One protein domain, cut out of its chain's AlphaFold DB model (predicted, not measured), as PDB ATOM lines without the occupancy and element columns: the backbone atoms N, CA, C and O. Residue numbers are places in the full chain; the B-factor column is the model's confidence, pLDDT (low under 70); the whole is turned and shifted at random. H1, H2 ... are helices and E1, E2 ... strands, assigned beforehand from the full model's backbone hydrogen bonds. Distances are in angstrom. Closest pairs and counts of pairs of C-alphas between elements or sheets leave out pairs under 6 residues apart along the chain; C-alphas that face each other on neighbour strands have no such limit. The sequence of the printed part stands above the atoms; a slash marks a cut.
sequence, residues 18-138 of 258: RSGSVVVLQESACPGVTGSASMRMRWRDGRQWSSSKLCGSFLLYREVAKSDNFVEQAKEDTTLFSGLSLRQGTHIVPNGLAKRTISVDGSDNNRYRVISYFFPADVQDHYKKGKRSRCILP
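What this domain is: This is residues 18 to 138 of the 258 residues of an uncharacterized protein of Chytriomyces confervae (UniProt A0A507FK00). Little regular structure: a strongly twisted antiparallel sheet, E1-E7-E6-E3-E2, has the small hairpin E4 and E5 beyond one end, long loops, and H2 off its side. The printed part has 121 residues, 48 in named elements, E1 H1 E2 E3 E4 E5 E6 E7 H2, mixed; it is loose, radius of gyration of the C-alphas 17.0 A, and flat, 53 by 42 by 22 A.

Where its parts are: E1 is residues 22 to 28, from C-alpha (195.612, 138.878, 158.225); E7 111 to 118, 23.3 A; E6 98 to 105, 23.7 A; E3 58 to 62; E2 53 to 55; E4 64 to 66; E5 90 to 92; H1 37 to 40; H2 120 to 126, ending at C-alpha (202.390, 153.606, 152.435).

How they stand to each other: Within hydrogen-bond range are N 25 and O 113 of E1 and E7, 2.9 A; N 100 and O 116 of hairpin E6 and E7, 2.8 A; N 59 and O 101 of E3 and E6, 2.9 A; N 55 and O 58 of hairpin E2 and E3, 2.8 A; N 65 and O 91 of hairpin E4 and E5, 2.9 A. E3 runs on into E4 at 36 degrees. H1 only grazes the sheet; H2 is not on it. H2 has 1 of 3 O i to N i+4 and 2 of 4 O i to N i+3 pairs within range; H1 is too short for i+4 pairs.

The domain as a whole: The farthest C-alphas, Gly 32 and Glu 72, are 54.1 A apart. The printed part has no cut; links H1 to E2 and E4 to E5 are long. The model's pLDDT is under 70 at residues 28 to 41, 69 to 71, 73 and 131 to 132.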
ATOM      1  N   ARG A  18     192.872 136.659 150.314       95.44
ATOM      2  CA  ARG A  18     192.807 137.845 149.453       95.44
ATOM      3  C   ARG A  18     193.692 138.965 150.000       95.44
ATOM      4  O   ARG A  18     194.127 138.899 151.152       95.44
ATOM      5  N   SER A  19     193.905 140.004 149.202       96.62
ATOM      6  CA  SER A  19     194.541 141.234 149.676       96.62
ATOM      7  C   SER A  19     193.814 141.800 150.904       96.62
ATOM      8  O   SER A  19     192.584 141.758 150.972       96.62
ATOM      9  N   GLY A  20     194.571 142.235 151.911       95.69
ATOM     10  CA  GLY A  20     194.067 142.680 153.212       95.69
ATOM     11  C   GLY A  20     193.810 141.558 154.228       95.69
ATOM     12  O   GLY A  20     193.459 141.847 155.369       95.69
ATOM     13  N   SER A  21     193.986 140.280 153.868       95.31
ATOM     14  CA  SER A  21     193.822 139.184 154.838       95.31
ATOM     15  C   SER A  21     194.966 139.185 155.852       95.31
ATOM     16  O   SER A  21     196.135 139.251 155.469       95.31
ATOM     17  N   VAL A  22     194.639 139.038 157.137       94.62
ATOM     18  CA  VAL A  22     195.612 138.878 158.225       94.62
ATOM     19  C   VAL A  22     195.286 137.607 159.000       94.62
ATOM     20  O   VAL A  22     194.137 137.377 159.372       94.62
ATOM     21  N   VAL A  23     196.298 136.775 159.226       92.69
ATOM     22  CA  VAL A  23     196.213 135.535 160.000       92.69
ATOM     23  C   VAL A  23     197.159 135.653 161.186       92.69
ATOM     24  O   VAL A  23     198.320 136.021 161.017       92.69
ATOM     25  N   VAL A  24     196.671 135.333 162.381       90.94
ATOM     26  CA  VAL A  24     197.472 135.294 163.608       90.94
ATOM     27  C   VAL A  24     197.462 133.865 164.127       90.94
ATOM     28  O   VAL A  24     196.398 133.274 164.288       90.94
ATOM     29  N   LEU A  25     198.644 133.297 164.343       88.38
ATOM     30  CA  LEU A  25     198.825 131.930 164.825       88.38
ATOM     31  C   LEU A  25     199.609 131.962 166.128       88.38
ATOM     32  O   LEU A  25     200.671 132.577 166.179       88.38
ATOM     33  N   GLN A  26     199.138 131.264 167.152       87.44
ATOM     34  CA  GLN A  26     199.942 131.007 168.341       87.44
ATOM     35  C   GLN A  26     200.953 129.892 168.016       87.44
ATOM     36  O   GLN A  26     200.564 128.777 167.673       87.44
ATOM     37  N   GLU A  27     202.251 130.202 168.057       79.56
ATOM     38  CA  GLU A  27     203.337 129.256 167.760       79.56
ATOM     39  C   GLU A  27     203.649 128.353 168.954       79.56
ATOM     40  O   GLU A  27     203.968 127.183 168.751       79.56
ATOM     41  N   SER A  28     203.563 128.873 170.183       69.06
ATOM     42  CA  SER A  28     203.834 128.115 171.410       69.06
ATOM     43  C   SER A  28     203.236 128.741 172.659       69.06
ATOM     44  O   SER A  28     203.164 129.965 172.776       69.06
ATOM     45  N   ALA A  29     202.855 127.866 173.594       58.00
ATOM     46  CA  ALA A  29     202.806 128.182 175.016       58.00
ATOM     47  C   ALA A  29     204.234 128.182 175.590       58.00
ATOM     48  O   ALA A  29     205.121 127.548 175.013       58.00
ATOM     49  N   CYS A  30     204.447 128.921 176.679       49.28
ATOM     50  CA  CYS A  30     205.752 129.238 177.264       49.28
ATOM     51  C   CYS A  30     206.777 128.081 177.254       49.28
ATOM     52  O   CYS A  30     206.418 126.929 177.530       49.28
ATOM     53  N   PRO A  31     208.073 128.382 177.032       49.12
ATOM     54  CA  PRO A  31     209.145 127.413 177.228       49.12
ATOM     55  C   PRO A  31     209.118 126.918 178.682       49.12
ATOM     56  O   PRO A  31     209.303 127.702 179.607       49.12
ATOM     57  N   GLY A  32     208.831 125.630 178.881       56.28
ATOM     58  CA  GLY A  32     208.708 125.009 180.207       56.28
ATOM     59  C   GLY A  32     207.602 123.956 180.301       56.28
ATOM     60  O   GLY A  32     207.698 123.042 181.112       56.28
ATOM     61  N   VAL A  33     206.595 124.013 179.423       53.16
ATOM     62  CA  VAL A  33     205.584 122.950 179.305       53.16
ATOM     63  C   VAL A  33     206.024 121.971 178.215       53.16
ATOM     64  O   VAL A  33     205.691 122.110 177.037       53.16
ATOM     65  N   THR A  34     206.824 120.986 178.613       47.84
ATOM     66  CA  THR A  34     207.293 119.858 177.796       47.84
ATOM     67  C   THR A  34     206.123 118.946 177.406       47.84
ATOM     68  O   THR A  34     205.954 117.857 177.941       47.84
ATOM     69  N   GLY A  35     205.264 119.382 176.482       50.53
ATOM     70  CA  GLY A  35     204.153 118.528 176.051       50.53
ATOM     71  C   GLY A  35     203.221 119.029 174.953       50.53
ATOM     72  O   GLY A  35     202.431 118.229 174.465       50.53
ATOM     73  N   SER A  36     203.282 120.292 174.514       47.81
ATOM     74  CA  SER A  36     202.354 120.772 173.475       47.81
ATOM     75  C   SER A  36     203.046 120.989 172.129       47.81
ATOM     76  O   SER A  36     203.941 121.816 171.978       47.81
ATOM     77  N   ALA A  37     202.619 120.210 171.137       52.44
ATOM     78  CA  ALA A  37     203.177 120.063 169.794       52.44
ATOM     79  C   ALA A  37     202.997 121.284 168.857       52.44
ATOM     80  O   ALA A  37     202.804 121.122 167.651       52.44
ATOM     81  N   SER A  38     203.048 122.519 169.360       52.16
ATOM     82  CA  SER A  38     202.744 123.711 168.552       52.16
ATOM     83  C   SER A  38     203.940 124.252 167.747       52.16
ATOM     84  O   SER A  38     203.731 124.924 166.735       52.16
ATOM     85  N   MET A  39     205.184 123.868 168.080       46.22
ATOM     86  CA  MET A  39     206.414 124.300 167.377       46.22
ATOM     87  C   MET A  39     206.461 123.965 165.870       46.22
ATOM     88  O   MET A  39     207.393 124.369 165.173       46.22
ATOM     89  N   ARG A  40     205.494 123.211 165.331       54.25
ATOM     90  CA  ARG A  40     205.549 122.688 163.956       54.25
ATOM     91  C   ARG A  40     204.364 123.064 163.070       54.25
ATOM     92  O   ARG A  40     204.258 122.550 161.956       54.25
ATOM     93  N   MET A  41     203.505 123.994 163.483       65.19
ATOM     94  CA  MET A  41     202.444 124.495 162.604       65.19
ATOM     95  C   MET A  41     203.036 125.475 161.582       65.19
ATOM     96  O   MET A  41     203.007 126.696 161.720       65.19
ATOM     97  N   ARG A  42     203.637 124.924 160.522       77.06
ATOM     98  CA  ARG A  42     203.956 125.696 159.320       77.06
ATOM     99  C   ARG A  42     202.637 126.076 158.669       77.06
ATOM    100  O   ARG A  42     201.920 125.204 158.191       77.06
ATOM    101  N   TRP A  43     202.342 127.367 158.642       87.25
ATOM    102  CA  TRP A  43     201.214 127.884 157.890       87.25
ATOM    103  C   TRP A  43     201.338 127.506 156.408       87.25
ATOM    104  O   TRP A  43     202.359 127.788 155.773       87.25
ATOM    105  N   ARG A  44     200.304 126.854 155.871       88.75
ATOM    106  CA  ARG A  44     200.216 126.436 154.470       88.75
ATOM    107  C   ARG A  44     198.948 127.025 153.875       88.75
ATOM    108  O   ARG A  44     197.851 126.676 154.287       88.75
ATOM    109  N   ASP A  45     199.124 127.902 152.899       90.94
ATOM    110  CA  ASP A  45     198.047 128.601 152.194       90.94
ATOM    111  C   ASP A  45     197.759 128.016 150.800       90.94
ATOM    112  O   ASP A  45     196.921 128.540 150.073       90.94
ATOM    113  N   GLY A  46     198.463 126.947 150.410       91.06
ATOM    114  CA  GLY A  46     198.321 126.308 149.099       91.06
ATOM    115  C   GLY A  46     198.932 127.093 147.932       91.06
ATOM    116  O   GLY A  46     198.902 126.606 146.806       91.06
ATOM    117  N   ARG A  47     199.516 128.273 148.177       93.62
ATOM    118  CA  ARG A  47     200.165 129.093 147.144       93.62
ATOM    119  C   ARG A  47     201.661 128.803 147.056       93.62
ATOM    120  O   ARG A  47     202.285 128.344 148.015       93.62
ATOM    121  N   GLN A  48     202.239 129.091 145.894       94.75
ATOM    122  CA  GLN A  48     203.679 129.015 145.669       94.75
ATOM    123  C   GLN A  48     204.316 130.363 146.002       94.75
ATOM    124  O   GLN A  48     203.864 131.408 145.538       94.75
ATOM    125  N   TRP A  49     205.366 130.334 146.818       96.06
ATOM    126  CA  TRP A  49     206.028 131.536 147.319       96.06
ATOM    127  C   TRP A  49     207.508 131.537 146.959       96.06
ATOM    128  O   TRP A  49     208.165 130.494 146.969       96.06
ATOM    129  N   SER A  50     208.036 132.730 146.702       96.00
ATOM    130  CA  SER A  50     209.467 132.993 146.601       96.00
ATOM    131  C   SER A  50     210.205 132.584 147.880       96.00
ATOM    132  O   SER A  50     209.606 132.327 148.930       96.00
ATOM    133  N   SER A  51     211.539 132.604 147.827       94.88
ATOM    134  CA  SER A  51     212.332 132.619 149.060       94.88
ATOM    135  C   SER A  51     211.985 133.849 149.917       94.88
ATOM    136  O   SER A  51     211.515 134.871 149.402       94.88
ATOM    137  N   SER A  52     212.170 133.730 151.233       94.19
ATOM    138  CA  SER A  52     211.962 134.838 152.166       94.19
ATOM    139  C   SER A  52     213.044 135.899 151.996       94.19
ATOM    140  O   SER A  52     214.227 135.561 151.954       94.19
ATOM    141  N   LYS A  53     212.663 137.176 152.030       94.38
ATOM    142  CA  LYS A  53     213.598 138.303 152.152       94.38
ATOM    143  C   LYS A  53     213.286 139.136 153.380       94.38
ATOM    144  O   LYS A  53     212.124 139.405 153.664       94.38
ATOM    145  N   LEU A  54     214.325 139.576 154.079       91.69
ATOM    146  CA  LEU A  54     214.178 140.498 155.197       91.69
ATOM    147  C   LEU A  54     213.794 141.899 154.689       91.69
ATOM    148  O   LEU A  54     214.431 142.443 153.787       91.69
ATOM    149  N   CYS A  55     212.739 142.475 155.257       89.44
ATOM    150  CA  CYS A  55     212.233 143.811 154.963       89.44
ATOM    151  C   CYS A  55     211.894 144.502 156.292       89.44
ATOM    152  O   CYS A  55     210.791 144.355 156.824       89.44
ATOM    153  N   GLY A  56     212.876 145.201 156.866       89.88
ATOM    154  CA  GLY A  56     212.798 145.669 158.254       89.88
ATOM    155  C   GLY A  56     212.644 144.485 159.213       89.88
ATOM    156  O   GLY A  56     213.355 143.493 159.086       89.88
ATOM    157  N   SER A  57     211.669 144.558 160.118       90.88
ATOM    158  CA  SER A  57     211.353 143.485 161.077       90.88
ATOM    159  C   SER A  57     210.490 142.354 160.500       90.88
ATOM    160  O   SER A  57     210.045 141.477 161.237       90.88
ATOM    161  N   PHE A  58     210.209 142.375 159.194       94.88
ATOM    162  CA  PHE A  58     209.326 141.415 158.537       94.88
ATOM    163  C   PHE A  58     210.098 140.528 157.565       94.88
ATOM    164  O   PHE A  58     211.021 140.977 156.886       94.88
ATOM    165  N   LEU A  59     209.650 139.283 157.414       95.31
ATOM    166  CA  LEU A  59     209.994 138.467 156.252       95.31
ATOM    167  C   LEU A  59     208.946 138.690 155.165       95.31
ATOM    168  O   LEU A  59     207.747 138.639 155.438       95.31
ATOM    169  N   LEU A  60     209.397 138.918 153.939       95.88
ATOM    170  CA  LEU A  60     208.580 139.153 152.757       95.88
ATOM    171  C   LEU A  60     208.690 137.976 151.787       95.88
ATOM    172  O   LEU A  60     209.780 137.455 151.548       95.88
ATOM    173  N   TYR A  61     207.556 137.621 151.190       96.75
ATOM    174  CA  TYR A  61     207.411 136.604 150.156       96.75
ATOM    175  C   TYR A  61     206.558 137.164 149.010       96.75
ATOM    176  O   TYR A  61     205.600 137.906 149.255       96.75
ATOM    177  N   ARG A  62     206.858 136.773 147.769       97.00
ATOM    178  CA  ARG A  62     206.029 137.054 146.584       97.00
ATOM    179  C   ARG A  62     205.503 135.761 145.993       97.00
ATOM    180  O   ARG A  62     206.156 134.725 146.088       97.00
ATOM    181  N   GLU A  63     204.308 135.827 145.433       96.19
ATOM    182  CA  GLU A  63     203.719 134.719 144.698       96.19
ATOM    183  C   GLU A  63     204.548 134.418 143.445       96.19
ATOM    184  O   GLU A  63     204.973 135.329 142.729       96.19
ATOM    185  N   VAL A  64     204.808 133.134 143.211       95.19
ATOM    186  CA  VAL A  64     205.606 132.660 142.075       95.19
ATOM    187  C   VAL A  64     204.848 131.603 141.287       95.19
ATOM    188  O   VAL A  64     204.024 130.876 141.839       95.19
ATOM    189  N   ALA A  65     205.157 131.489 140.002       93.81
ATOM    190  CA  ALA A  65     204.670 130.431 139.130       93.81
ATOM    191  C   ALA A  65     205.847 129.652 138.525       93.81
ATOM    192  O   ALA A  65     206.985 130.129 138.499       93.81
ATOM    193  N   LYS A  66     205.575 128.425 138.070       93.38
ATOM    194  CA  LYS A  66     206.537 127.625 137.301       93.38
ATOM    195  C   LYS A  66     206.631 128.175 135.881       93.38
ATOM    196  O   LYS A  66     205.624 128.590 135.317       93.38
ATOM    197  N   SER A  67     207.823 128.159 135.304       87.25
ATOM    198  CA  SER A  67     208.102 128.748 133.987       87.25
ATOM    199  C   SER A  67     207.745 127.855 132.790       87.25
ATOM    200  O   SER A  67     208.225 128.119 131.694       87.25
ATOM    201  N   ASP A  68     206.905 126.830 132.968       83.00
ATOM    202  CA  ASP A  68     206.657 125.800 131.943       83.00
ATOM    203  C   ASP A  68     205.983 126.349 130.667       83.00
ATOM    204  O   ASP A  68     206.088 125.732 129.617       83.00
ATOM    205  N   ASN A  69     205.343 127.526 130.732       65.00
ATOM    206  CA  ASN A  69     204.744 128.220 129.587       65.00
ATOM    207  C   ASN A  69     204.929 129.734 129.742       65.00
ATOM    208  O   ASN A  69     204.057 130.419 130.279       65.00
ATOM    209  N   PHE A  70     206.087 130.254 129.336       64.19
ATOM    210  CA  PHE A  70     206.409 131.676 129.461       64.19
ATOM    211  C   PHE A  70     205.551 132.508 128.490       64.19
ATOM    212  O   PHE A  70     205.957 132.815 127.374       64.19
ATOM    213  N   VAL A  71     204.330 132.846 128.908       65.88
ATOM    214  CA  VAL A  71     203.545 133.916 128.288       65.88
ATOM    215  C   VAL A  71     204.260 135.228 128.597       65.88
ATOM    216  O   VAL A  71     204.750 135.410 129.715       65.88
ATOM    217  N   GLU A  72     204.357 136.104 127.597       72.69
ATOM    218  CA  GLU A  72     204.961 137.432 127.698       72.69
ATOM    219  C   GLU A  72     204.579 138.098 129.028       72.69
ATOM    220  O   GLU A  72     203.403 138.292 129.345       72.69
ATOM    221  N   GLN A  73     205.588 138.341 129.869       67.88
ATOM    222  CA  GLN A  73     205.359 138.768 131.241       67.88
ATOM    223  C   GLN A  73     204.821 140.192 131.242       67.88
ATOM    224  O   GLN A  73     205.524 141.131 130.868       67.88
ATOM    225  N   ALA A  74     203.589 140.358 131.723       78.25
ATOM    226  CA  ALA A  74     203.090 141.670 132.094       78.25
ATOM    227  C   ALA A  74     204.110 142.343 133.028       78.25
ATOM    228  O   ALA A  74     204.616 141.731 133.973       78.25
ATOM    229  N   LYS A  75     204.449 143.597 132.737       84.50
ATOM    230  CA  LYS A  75     205.368 144.381 133.560       84.50
ATOM    231  C   LYS A  75     204.738 144.599 134.940       84.50
ATOM    232  O   LYS A  75     203.563 144.931 135.030       84.50
ATOM    233  N   GLU A  76     205.512 144.407 136.008       86.12
ATOM    234  CA  GLU A  76     205.048 144.713 137.364       86.12
ATOM    235  C   GLU A  76     204.838 146.227 137.512       86.12
ATOM    236  O   GLU A  76     205.712 147.016 137.141       86.12
ATOM    237  N   ASP A  77     203.703 146.632 138.083       85.50
ATOM    238  CA  ASP A  77     203.368 148.056 138.236       85.50
ATOM    239  C   ASP A  77     204.264 148.757 139.271       85.50
ATOM    240  O   ASP A  77     204.399 149.982 139.276       85.50
ATOM    241  N   THR A  78     204.889 147.991 140.170       84.75
ATOM    242  CA  THR A  78     205.695 148.520 141.273       84.75
ATOM    243  C   THR A  78     206.934 147.681 141.550       84.75
ATOM    244  O   THR A  78     206.879 146.460 141.634       84.75
ATOM    245  N   THR A  79     208.063 148.356 141.760       86.75
ATOM    246  CA  THR A  79     209.362 147.720 142.029       86.75
ATOM    247  C   THR A  79     209.641 147.502 143.518       86.75
ATOM    248  O   THR A  79     210.660 146.912 143.884       86.75
ATOM    249  N   LEU A  80     208.742 147.957 144.405       84.12
ATOM    250  CA  LEU A  80     208.948 147.976 145.862       84.12
ATOM    251  C   LEU A  80     209.224 146.587 146.462       84.12
ATOM    252  O   LEU A  80     209.836 146.485 147.527       84.12
ATOM    253  N   PHE A  81     208.788 145.517 145.790       85.62
ATOM    254  CA  PHE A  81     208.866 144.146 146.300       85.62
ATOM    255  C   PHE A  81     209.514 143.151 145.329       85.62
ATOM    256  O   PHE A  81     209.439 141.945 145.566       85.62
ATOM    257  N   SER A  82     210.178 143.630 144.275       81.19
ATOM    258  CA  SER A  82     210.685 142.781 143.184       81.19
ATOM    259  C   SER A  82     212.079 142.201 143.444       81.19
ATOM    260  O   SER A  82     212.484 141.246 142.793       81.19
ATOM    261  N   GLY A  83     212.837 142.741 144.407       78.50
ATOM    262  CA  GLY A  83     214.239 142.363 144.645       78.50
ATOM    263  C   GLY A  83     214.446 141.020 145.362       78.50
ATOM    264  O   GLY A  83     215.201 140.982 146.334       78.50
ATOM    265  N   LEU A  84     213.745 139.959 144.969       82.62
ATOM    266  CA  LEU A  84     213.764 138.649 145.626       82.62
ATOM    267  C   LEU A  84     214.603 137.631 144.858       82.62
ATOM    268  O   LEU A  84     214.616 137.620 143.632       82.62
ATOM    269  N   SER A  85     215.256 136.733 145.595       86.94
ATOM    270  CA  SER A  85     215.912 135.570 145.002       86.94
ATOM    271  C   SER A  85     214.852 134.529 144.629       86.94
ATOM    272  O   SER A  85     214.073 134.074 145.479       86.94
ATOM    273  N   LEU A  86     214.802 134.176 143.347       90.12
ATOM    274  CA  LEU A  86     213.880 133.181 142.808       90.12
ATOM    275  C   LEU A  86     214.571 131.831 142.690       90.12
ATOM    276  O   LEU A  86     215.779 131.739 142.481       90.12
ATOM    277  N   ARG A  87     213.781 130.765 142.823       89.19
ATOM    278  CA  ARG A  87     214.270 129.418 142.541       89.19
ATOM    279  C   ARG A  87     214.384 129.243 141.028       89.19
ATOM    280  O   ARG A  87     213.603 129.828 140.276       89.19
ATOM    281  N   GLN A  88     215.325 128.415 140.589       92.25
ATOM    282  CA  GLN A  88     215.453 128.064 139.177       92.25
ATOM    283  C   GLN A  88     214.124 127.509 138.638       92.25
ATOM    284  O   GLN A  88     213.432 126.766 139.334       92.25
ATOM    285  N   GLY A  89     213.750 127.909 137.419       91.62
ATOM    286  CA  GLY A  89     212.488 127.494 136.793       91.62
ATOM    287  C   GLY A  89     211.229 128.139 137.387       91.62
ATOM    288  O   GLY A  89     210.123 127.678 137.108       91.62
ATOM    289  N   THR A  90     211.373 129.190 138.202       93.81
ATOM    290  CA  THR A  90     210.242 129.975 138.719       93.81
ATOM    291  C   THR A  90     210.352 131.440 138.328       93.81
ATOM    292  O   THR A  90     211.451 131.962 138.153       93.81
ATOM    293  N   HIS A  91     209.209 132.108 138.226       92.62
ATOM    294  CA  HIS A  91     209.124 133.549 138.016       92.62
ATOM    295  C   HIS A  91     208.110 134.177 138.974       92.62
ATOM    296  O   HIS A  91     207.197 133.504 139.458       92.62
ATOM    297  N   ILE A  92     208.283 135.466 139.274       93.25
ATOM    298  CA  ILE A  92     207.303 136.234 140.052       93.25
ATOM    299  C   ILE A  92     206.028 136.351 139.222       93.25
ATOM    300  O   ILE A  92     206.102 136.696 138.047       93.25
ATOM    301  N   VAL A  93     204.872 136.097 139.837       93.50
ATOM    302  CA  VAL A  93     203.578 136.391 139.210       93.50
ATOM    303  C   VAL A  93     203.416 137.915 139.158       93.50
ATOM    304  O   VAL A  93     203.353 138.538 140.228       93.50
ATOM    305  N   PRO A  94     203.354 138.542 137.965       92.12
ATOM    306  CA  PRO A  94     203.188 139.987 137.854       92.12
ATOM    307  C   PRO A  94     201.924 140.445 138.569       92.12
ATOM    308  O   PRO A  94     200.876 139.816 138.440       92.12
ATOM    309  N   ASN A  95     202.036 141.503 139.377       93.19
ATOM    310  CA  ASN A  95     200.940 142.005 140.215       93.19
ATOM    311  C   ASN A  95     200.297 140.931 141.126       93.19
ATOM    312  O   ASN A  95     199.214 141.134 141.670       93.19
ATOM    313  N   GLY A  96     200.987 139.803 141.337       95.12
ATOM    314  CA  GLY A  96     200.529 138.696 142.166       95.12
ATOM    315  C   GLY A  96     200.500 139.050 143.646       95.12
ATOM    316  O   GLY A  96     200.834 140.167 144.058       95.12
ATOM    317  N   LEU A  97     200.127 138.089 144.485       96.88
ATOM    318  CA  LEU A  97     200.008 138.317 145.919       96.88
ATOM    319  C   LEU A  97     201.387 138.453 146.589       96.88
ATOM    320  O   LEU A  97     202.378 137.829 146.206       96.88
ATOM    321  N   ALA A  98     201.475 139.287 147.615       97.19
ATOM    322  CA  ALA A  98     202.594 139.332 148.544       97.19
ATOM    323  C   ALA A  98     202.141 138.841 149.922       97.19
ATOM    324  O   ALA A  98     200.979 138.989 150.309       97.19
ATOM    325  N   LYS A  99     203.082 138.263 150.668       97.06
ATOM    326  CA  LYS A  99     202.892 137.852 152.057       97.06
ATOM    327  C   LYS A  99     204.005 138.431 152.914       97.06
ATOM    328  O   LYS A  99     205.175 138.316 152.553       97.06
ATOM    329  N   ARG A 100     203.659 138.997 154.068       96.81
ATOM    330  CA  ARG A 100     204.619 139.356 155.115       96.81
ATOM    331  C   ARG A 100     204.361 138.591 156.386       96.81
ATOM    332  O   ARG A 100     203.215 138.327 156.732       96.81
ATOM    333  N   THR A 101     205.434 138.263 157.088       96.50
ATOM    334  CA  THR A 101     205.356 137.586 158.377       96.50
ATOM    335  C   THR A 101     206.235 138.267 159.409       96.50
ATOM    336  O   THR A 101     207.358 138.659 159.089       96.50
ATOM    337  N   ILE A 102     205.750 138.330 160.643       95.19
ATOM    338  CA  ILE A 102     206.518 138.713 161.833       95.19
ATOM    339  C   ILE A 102     206.152 137.769 162.980       95.19
ATOM    340  O   ILE A 102     205.020 137.282 163.046       95.19
ATOM    341  N   SER A 103     207.110 137.500 163.863       91.38
ATOM    342  CA  SER A 103     206.858 136.814 165.131       91.38
ATOM    343  C   SER A 103     206.926 137.834 166.260       91.38
ATOM    344  O   SER A 103     207.826 138.671 166.270       91.38
ATOM    345  N   VAL A 104     205.968 137.773 167.178       89.06
ATOM    346  CA  VAL A 104     205.810 138.707 168.294       89.06
ATOM    347  C   VAL A 104     205.552 137.901 169.558       89.06
ATOM    348  O   VAL A 104     204.731 136.984 169.544       89.06
ATOM    349  N   ASP A 105     206.230 138.251 170.642       84.69
ATOM    350  CA  ASP A 105     205.966 137.681 171.959       84.69
ATOM    351  C   ASP A 105     204.887 138.521 172.660       84.69
ATOM    352  O   ASP A 105     204.960 139.751 172.705       84.69
ATOM    353  N   GLY A 106     203.835 137.859 173.133       84.62
ATOM    354  CA  GLY A 106     202.731 138.485 173.848       84.62
ATOM    355  C   GLY A 106     203.039 138.683 175.330       84.62
ATOM    356  O   GLY A 106     203.876 137.999 175.914       84.62
ATOM    357  N   SER A 107     202.303 139.591 175.976       80.94
ATOM    358  CA  SER A 107     202.382 139.821 177.430       80.94
ATOM    359  C   SER A 107     201.903 138.629 178.269       80.94
ATOM    360  O   SER A 107     202.073 138.599 179.480       80.94
ATOM    361  N   ASP A 108     201.238 137.671 177.632       81.88
ATOM    362  CA  ASP A 108     200.833 136.380 178.183       81.88
ATOM    363  C   ASP A 108     201.929 135.310 178.039       81.88
ATOM    364  O   ASP A 108     201.664 134.130 178.259       81.88
ATOM    365  N   ASN A 109     203.146 135.717 177.657       79.25
ATOM    366  CA  ASN A 109     204.305 134.862 177.403       79.25
ATOM    367  C   ASN A 109     204.075 133.812 176.298       79.25
ATOM    368  O   ASN A 109     204.822 132.833 176.200       79.25
ATOM    369  N   ASN A 110     203.052 134.004 175.462       81.50
ATOM    370  CA  ASN A 110     202.824 133.200 174.270       81.50
ATOM    371  C   ASN A 110     203.497 133.858 173.069       81.50
ATOM    372  O   ASN A 110     203.514 135.080 172.932       81.50
ATOM    373  N   ARG A 111     204.009 133.037 172.155       84.00
ATOM    374  CA  ARG A 111     204.595 133.526 170.907       84.00
ATOM    375  C   ARG A 111     203.570 133.467 169.789       84.00
ATOM    376  O   ARG A 111     202.953 132.425 169.565       84.00
ATOM    377  N   TYR A 112     203.425 134.561 169.054       89.12
ATOM    378  CA  TYR A 112     202.465 134.711 167.968       89.12
ATOM    379  C   TYR A 112     203.173 134.969 166.639       89.12
ATOM    380  O   TYR A 112     204.094 135.775 166.550       89.12
ATOM    381  N   ARG A 113     202.711 134.323 165.569       92.06
ATOM    382  CA  ARG A 113     203.077 134.633 164.186       92.06
ATOM    383  C   ARG A 113     201.944 135.400 163.535       92.06
ATOM    384  O   ARG A 113     200.847 134.868 163.382       92.06
ATOM    385  N   VAL A 114     202.231 136.616 163.095       94.56
ATOM    386  CA  VAL A 114     201.307 137.426 162.302       94.56
ATOM    387  C   VAL A 114     201.696 137.299 160.836       94.56
ATOM    388  O   VAL A 114     202.862 137.463 160.479       94.56
ATOM    389  N   ILE A 115     200.719 136.995 159.988       96.00
ATOM    390  CA  ILE A 115     200.874 136.805 158.548       96.00
ATOM    391  C   ILE A 115     199.901 137.745 157.846       96.00
ATOM    392  O   ILE A 115     198.692 137.607 158.012       96.00
ATOM    393  N   SER A 116     200.405 138.684 157.051       97.25
ATOM    394  CA  SER A 116     199.582 139.604 156.264       97.25
ATOM    395  C   SER A 116     199.732 139.349 154.770       97.25
ATOM    396  O   SER A 116     200.829 139.093 154.274       97.25
ATOM    397  N   TYR A 117     198.614 139.429 154.056       97.69
ATOM    398  CA  TYR A 117     198.515 139.240 152.615       97.69
ATOM    399  C   TYR A 117     198.058 140.522 151.947       97.69
ATOM    400  O   TYR A 117     197.092 141.135 152.395       97.69
ATOM    401  N   PHE A 118     198.711 140.915 150.860       97.44
ATOM    402  CA  PHE A 118     198.345 142.124 150.123       97.44
ATOM    403  C   PHE A 118     198.840 142.065 148.682       97.44
ATOM    404  O   PHE A 118     199.843 141.412 148.390       97.44
ATOM    405  N   PHE A 119     198.168 142.769 147.776       96.25
ATOM    406  CA  PHE A 119     198.759 143.126 146.494       96.25
ATOM    407  C   PHE A 119     199.671 144.341 146.680       96.25
ATOM    408  O   PHE A 119     199.308 145.271 147.403       96.25
ATOM    409  N   PRO A 120     200.853 144.375 146.043       95.00
ATOM    410  CA  PRO A 120     201.741 145.532 146.093       95.00
ATOM    411  C   PRO A 120     201.073 146.876 145.798       95.00
ATOM    412  O   PRO A 120     201.319 147.843 146.516       95.00
ATOM    413  N   ALA A 121     200.214 146.919 144.778       93.69
ATOM    414  CA  ALA A 121     199.503 148.124 144.365       93.69
ATOM    415  C   ALA A 121     198.581 148.675 145.467       93.69
ATOM    416  O   ALA A 121     198.445 149.888 145.594       93.69
ATOM    417  N   ASP A 122     198.026 147.807 146.319       94.38
ATOM    418  CA  ASP A 122     197.092 148.205 147.379       94.38
ATOM    419  C   ASP A 122     197.776 148.886 148.569       94.38
ATOM    420  O   ASP A 122     197.106 149.526 149.378       94.38
ATOM    421  N   VAL A 123     199.097 148.718 148.703       93.06
ATOM    422  CA  VAL A 123     199.894 149.226 149.834       93.06
ATOM    423  C   VAL A 123     201.023 150.157 149.408       93.06
ATOM    424  O   VAL A 123     201.746 150.666 150.262       93.06
ATOM    425  N   GLN A 124     201.216 150.372 148.106       91.38
ATOM    426  CA  GLN A 124     202.342 151.143 147.569       91.38
ATOM    427  C   GLN A 124     202.411 152.565 148.137       91.38
ATOM    428  O   GLN A 124     203.497 153.105 148.342       91.38
ATOM    429  N   ASP A 125     201.257 153.164 148.425       90.69
ATOM    430  CA  ASP A 125     201.173 154.543 148.895       90.69
ATOM    431  C   ASP A 125     201.682 154.695 150.333       90.69
ATOM    432  O   ASP A 125     202.155 155.769 150.691       90.69
ATOM    433  N   HIS A 126     201.734 153.609 151.118       88.88
ATOM    434  CA  HIS A 126     202.390 153.606 152.435       88.88
ATOM    435  C   HIS A 126     203.909 153.815 152.348       88.88
ATOM    436  O   HIS A 126     204.545 154.134 153.349       88.88
ATOM    437  N   TYR A 127     204.502 153.630 151.164       87.62
ATOM    438  CA  TYR A 127     205.943 153.765 150.929       87.62
ATOM    439  C   TYR A 127     206.330 155.084 150.268       87.62
ATOM    440  O   TYR A 127     207.502 155.467 150.297       87.62
ATOM    441  N   LYS A 128     205.372 155.789 149.663       87.38
ATOM    442  CA  LYS A 128     205.637 157.062 148.999       87.38
ATOM    443  C   LYS A 128     205.733 158.158 150.055       87.38
ATOM    444  O   LYS A 128     204.778 158.460 150.765       87.38
ATOM    445  N   LYS A 129     206.908 158.780 150.162       80.19
ATOM    446  CA  LYS A 129     207.082 159.986 150.974       80.19
ATOM    447  C   LYS A 129     206.460 161.166 150.222       80.19
ATOM    448  O   LYS A 129     207.025 161.624 149.237       80.19
ATOM    449  N   GLY A 130     205.315 161.657 150.692       71.56
ATOM    450  CA  GLY A 130     204.705 162.895 150.199       71.56
ATOM    451  C   GLY A 130     203.314 162.713 149.592       71.56
ATOM    452  O   GLY A 130     203.079 161.798 148.815       71.56
ATOM    453  N   LYS A 131     202.421 163.646 149.961       63.06
ATOM    454  CA  LYS A 131     200.970 163.717 149.689       63.06
ATOM    455  C   LYS A 131     200.181 162.490 150.169       63.06
ATOM    456  O   LYS A 131     200.453 161.355 149.806       63.06
ATOM    457  N   ARG A 132     199.160 162.743 150.998       66.06
ATOM    458  CA  ARG A 132     198.206 161.738 151.490       66.06
ATOM    459  C   ARG A 132     197.397 161.184 150.312       66.06
ATOM    460  O   ARG A 132     196.314 161.679 150.018       66.06
ATOM    461  N   SER A 133     197.947 160.202 149.609       71.19
ATOM    462  CA  SER A 133     197.180 159.395 148.666       71.19
ATOM    463  C   SER A 133     196.260 158.470 149.461       71.19
ATOM    464  O   SER A 133     196.627 157.990 150.539       71.19
ATOM    465  N   ARG A 134     195.033 158.267 148.973       75.19
ATOM    466  CA  ARG A 134     194.067 157.367 149.610       75.19
ATOM    467  C   ARG A 134     194.514 155.933 149.349       75.19
ATOM    468  O   ARG A 134     194.243 155.391 148.283       75.19
ATOM    469  N   CYS A 135     195.217 155.349 150.314       80.94
ATOM    470  CA  CYS A 135     195.633 153.956 150.237       80.94
ATOM    471  C   CYS A 135     194.398 153.043 150.237       80.94
ATOM    472  O   CYS A 135     193.483 153.247 151.035       80.94
ATOM    473  N   ILE A 136     194.377 152.045 149.349       93.06
ATOM    474  CA  ILE A 136     193.254 151.104 149.216       93.06
ATOM    475  C   ILE A 136     193.111 150.271 150.494       93.06
ATOM    476  O   ILE A 136     191.997 150.030 150.959       93.06
ATOM    477  N   LEU A 137     194.240 149.859 151.079       94.06
ATOM    478  CA  LEU A 137     194.271 149.138 152.346       94.06
ATOM    479  C   LEU A 137     194.813 150.037 153.463       94.06
ATOM    480  O   LEU A 137     196.027 150.268 153.512       94.06
ATOM    481  N   PRO A 138     193.958 150.529 154.378       93.38
ATOM    482  CA  PRO A 138     194.419 151.314 155.514       93.38
ATOM    483  C   PRO A 138     195.267 150.460 156.465       93.38
ATOM    484  O   PRO A 138     195.074 149.247 156.591       93.38
TER     485      PRO A 138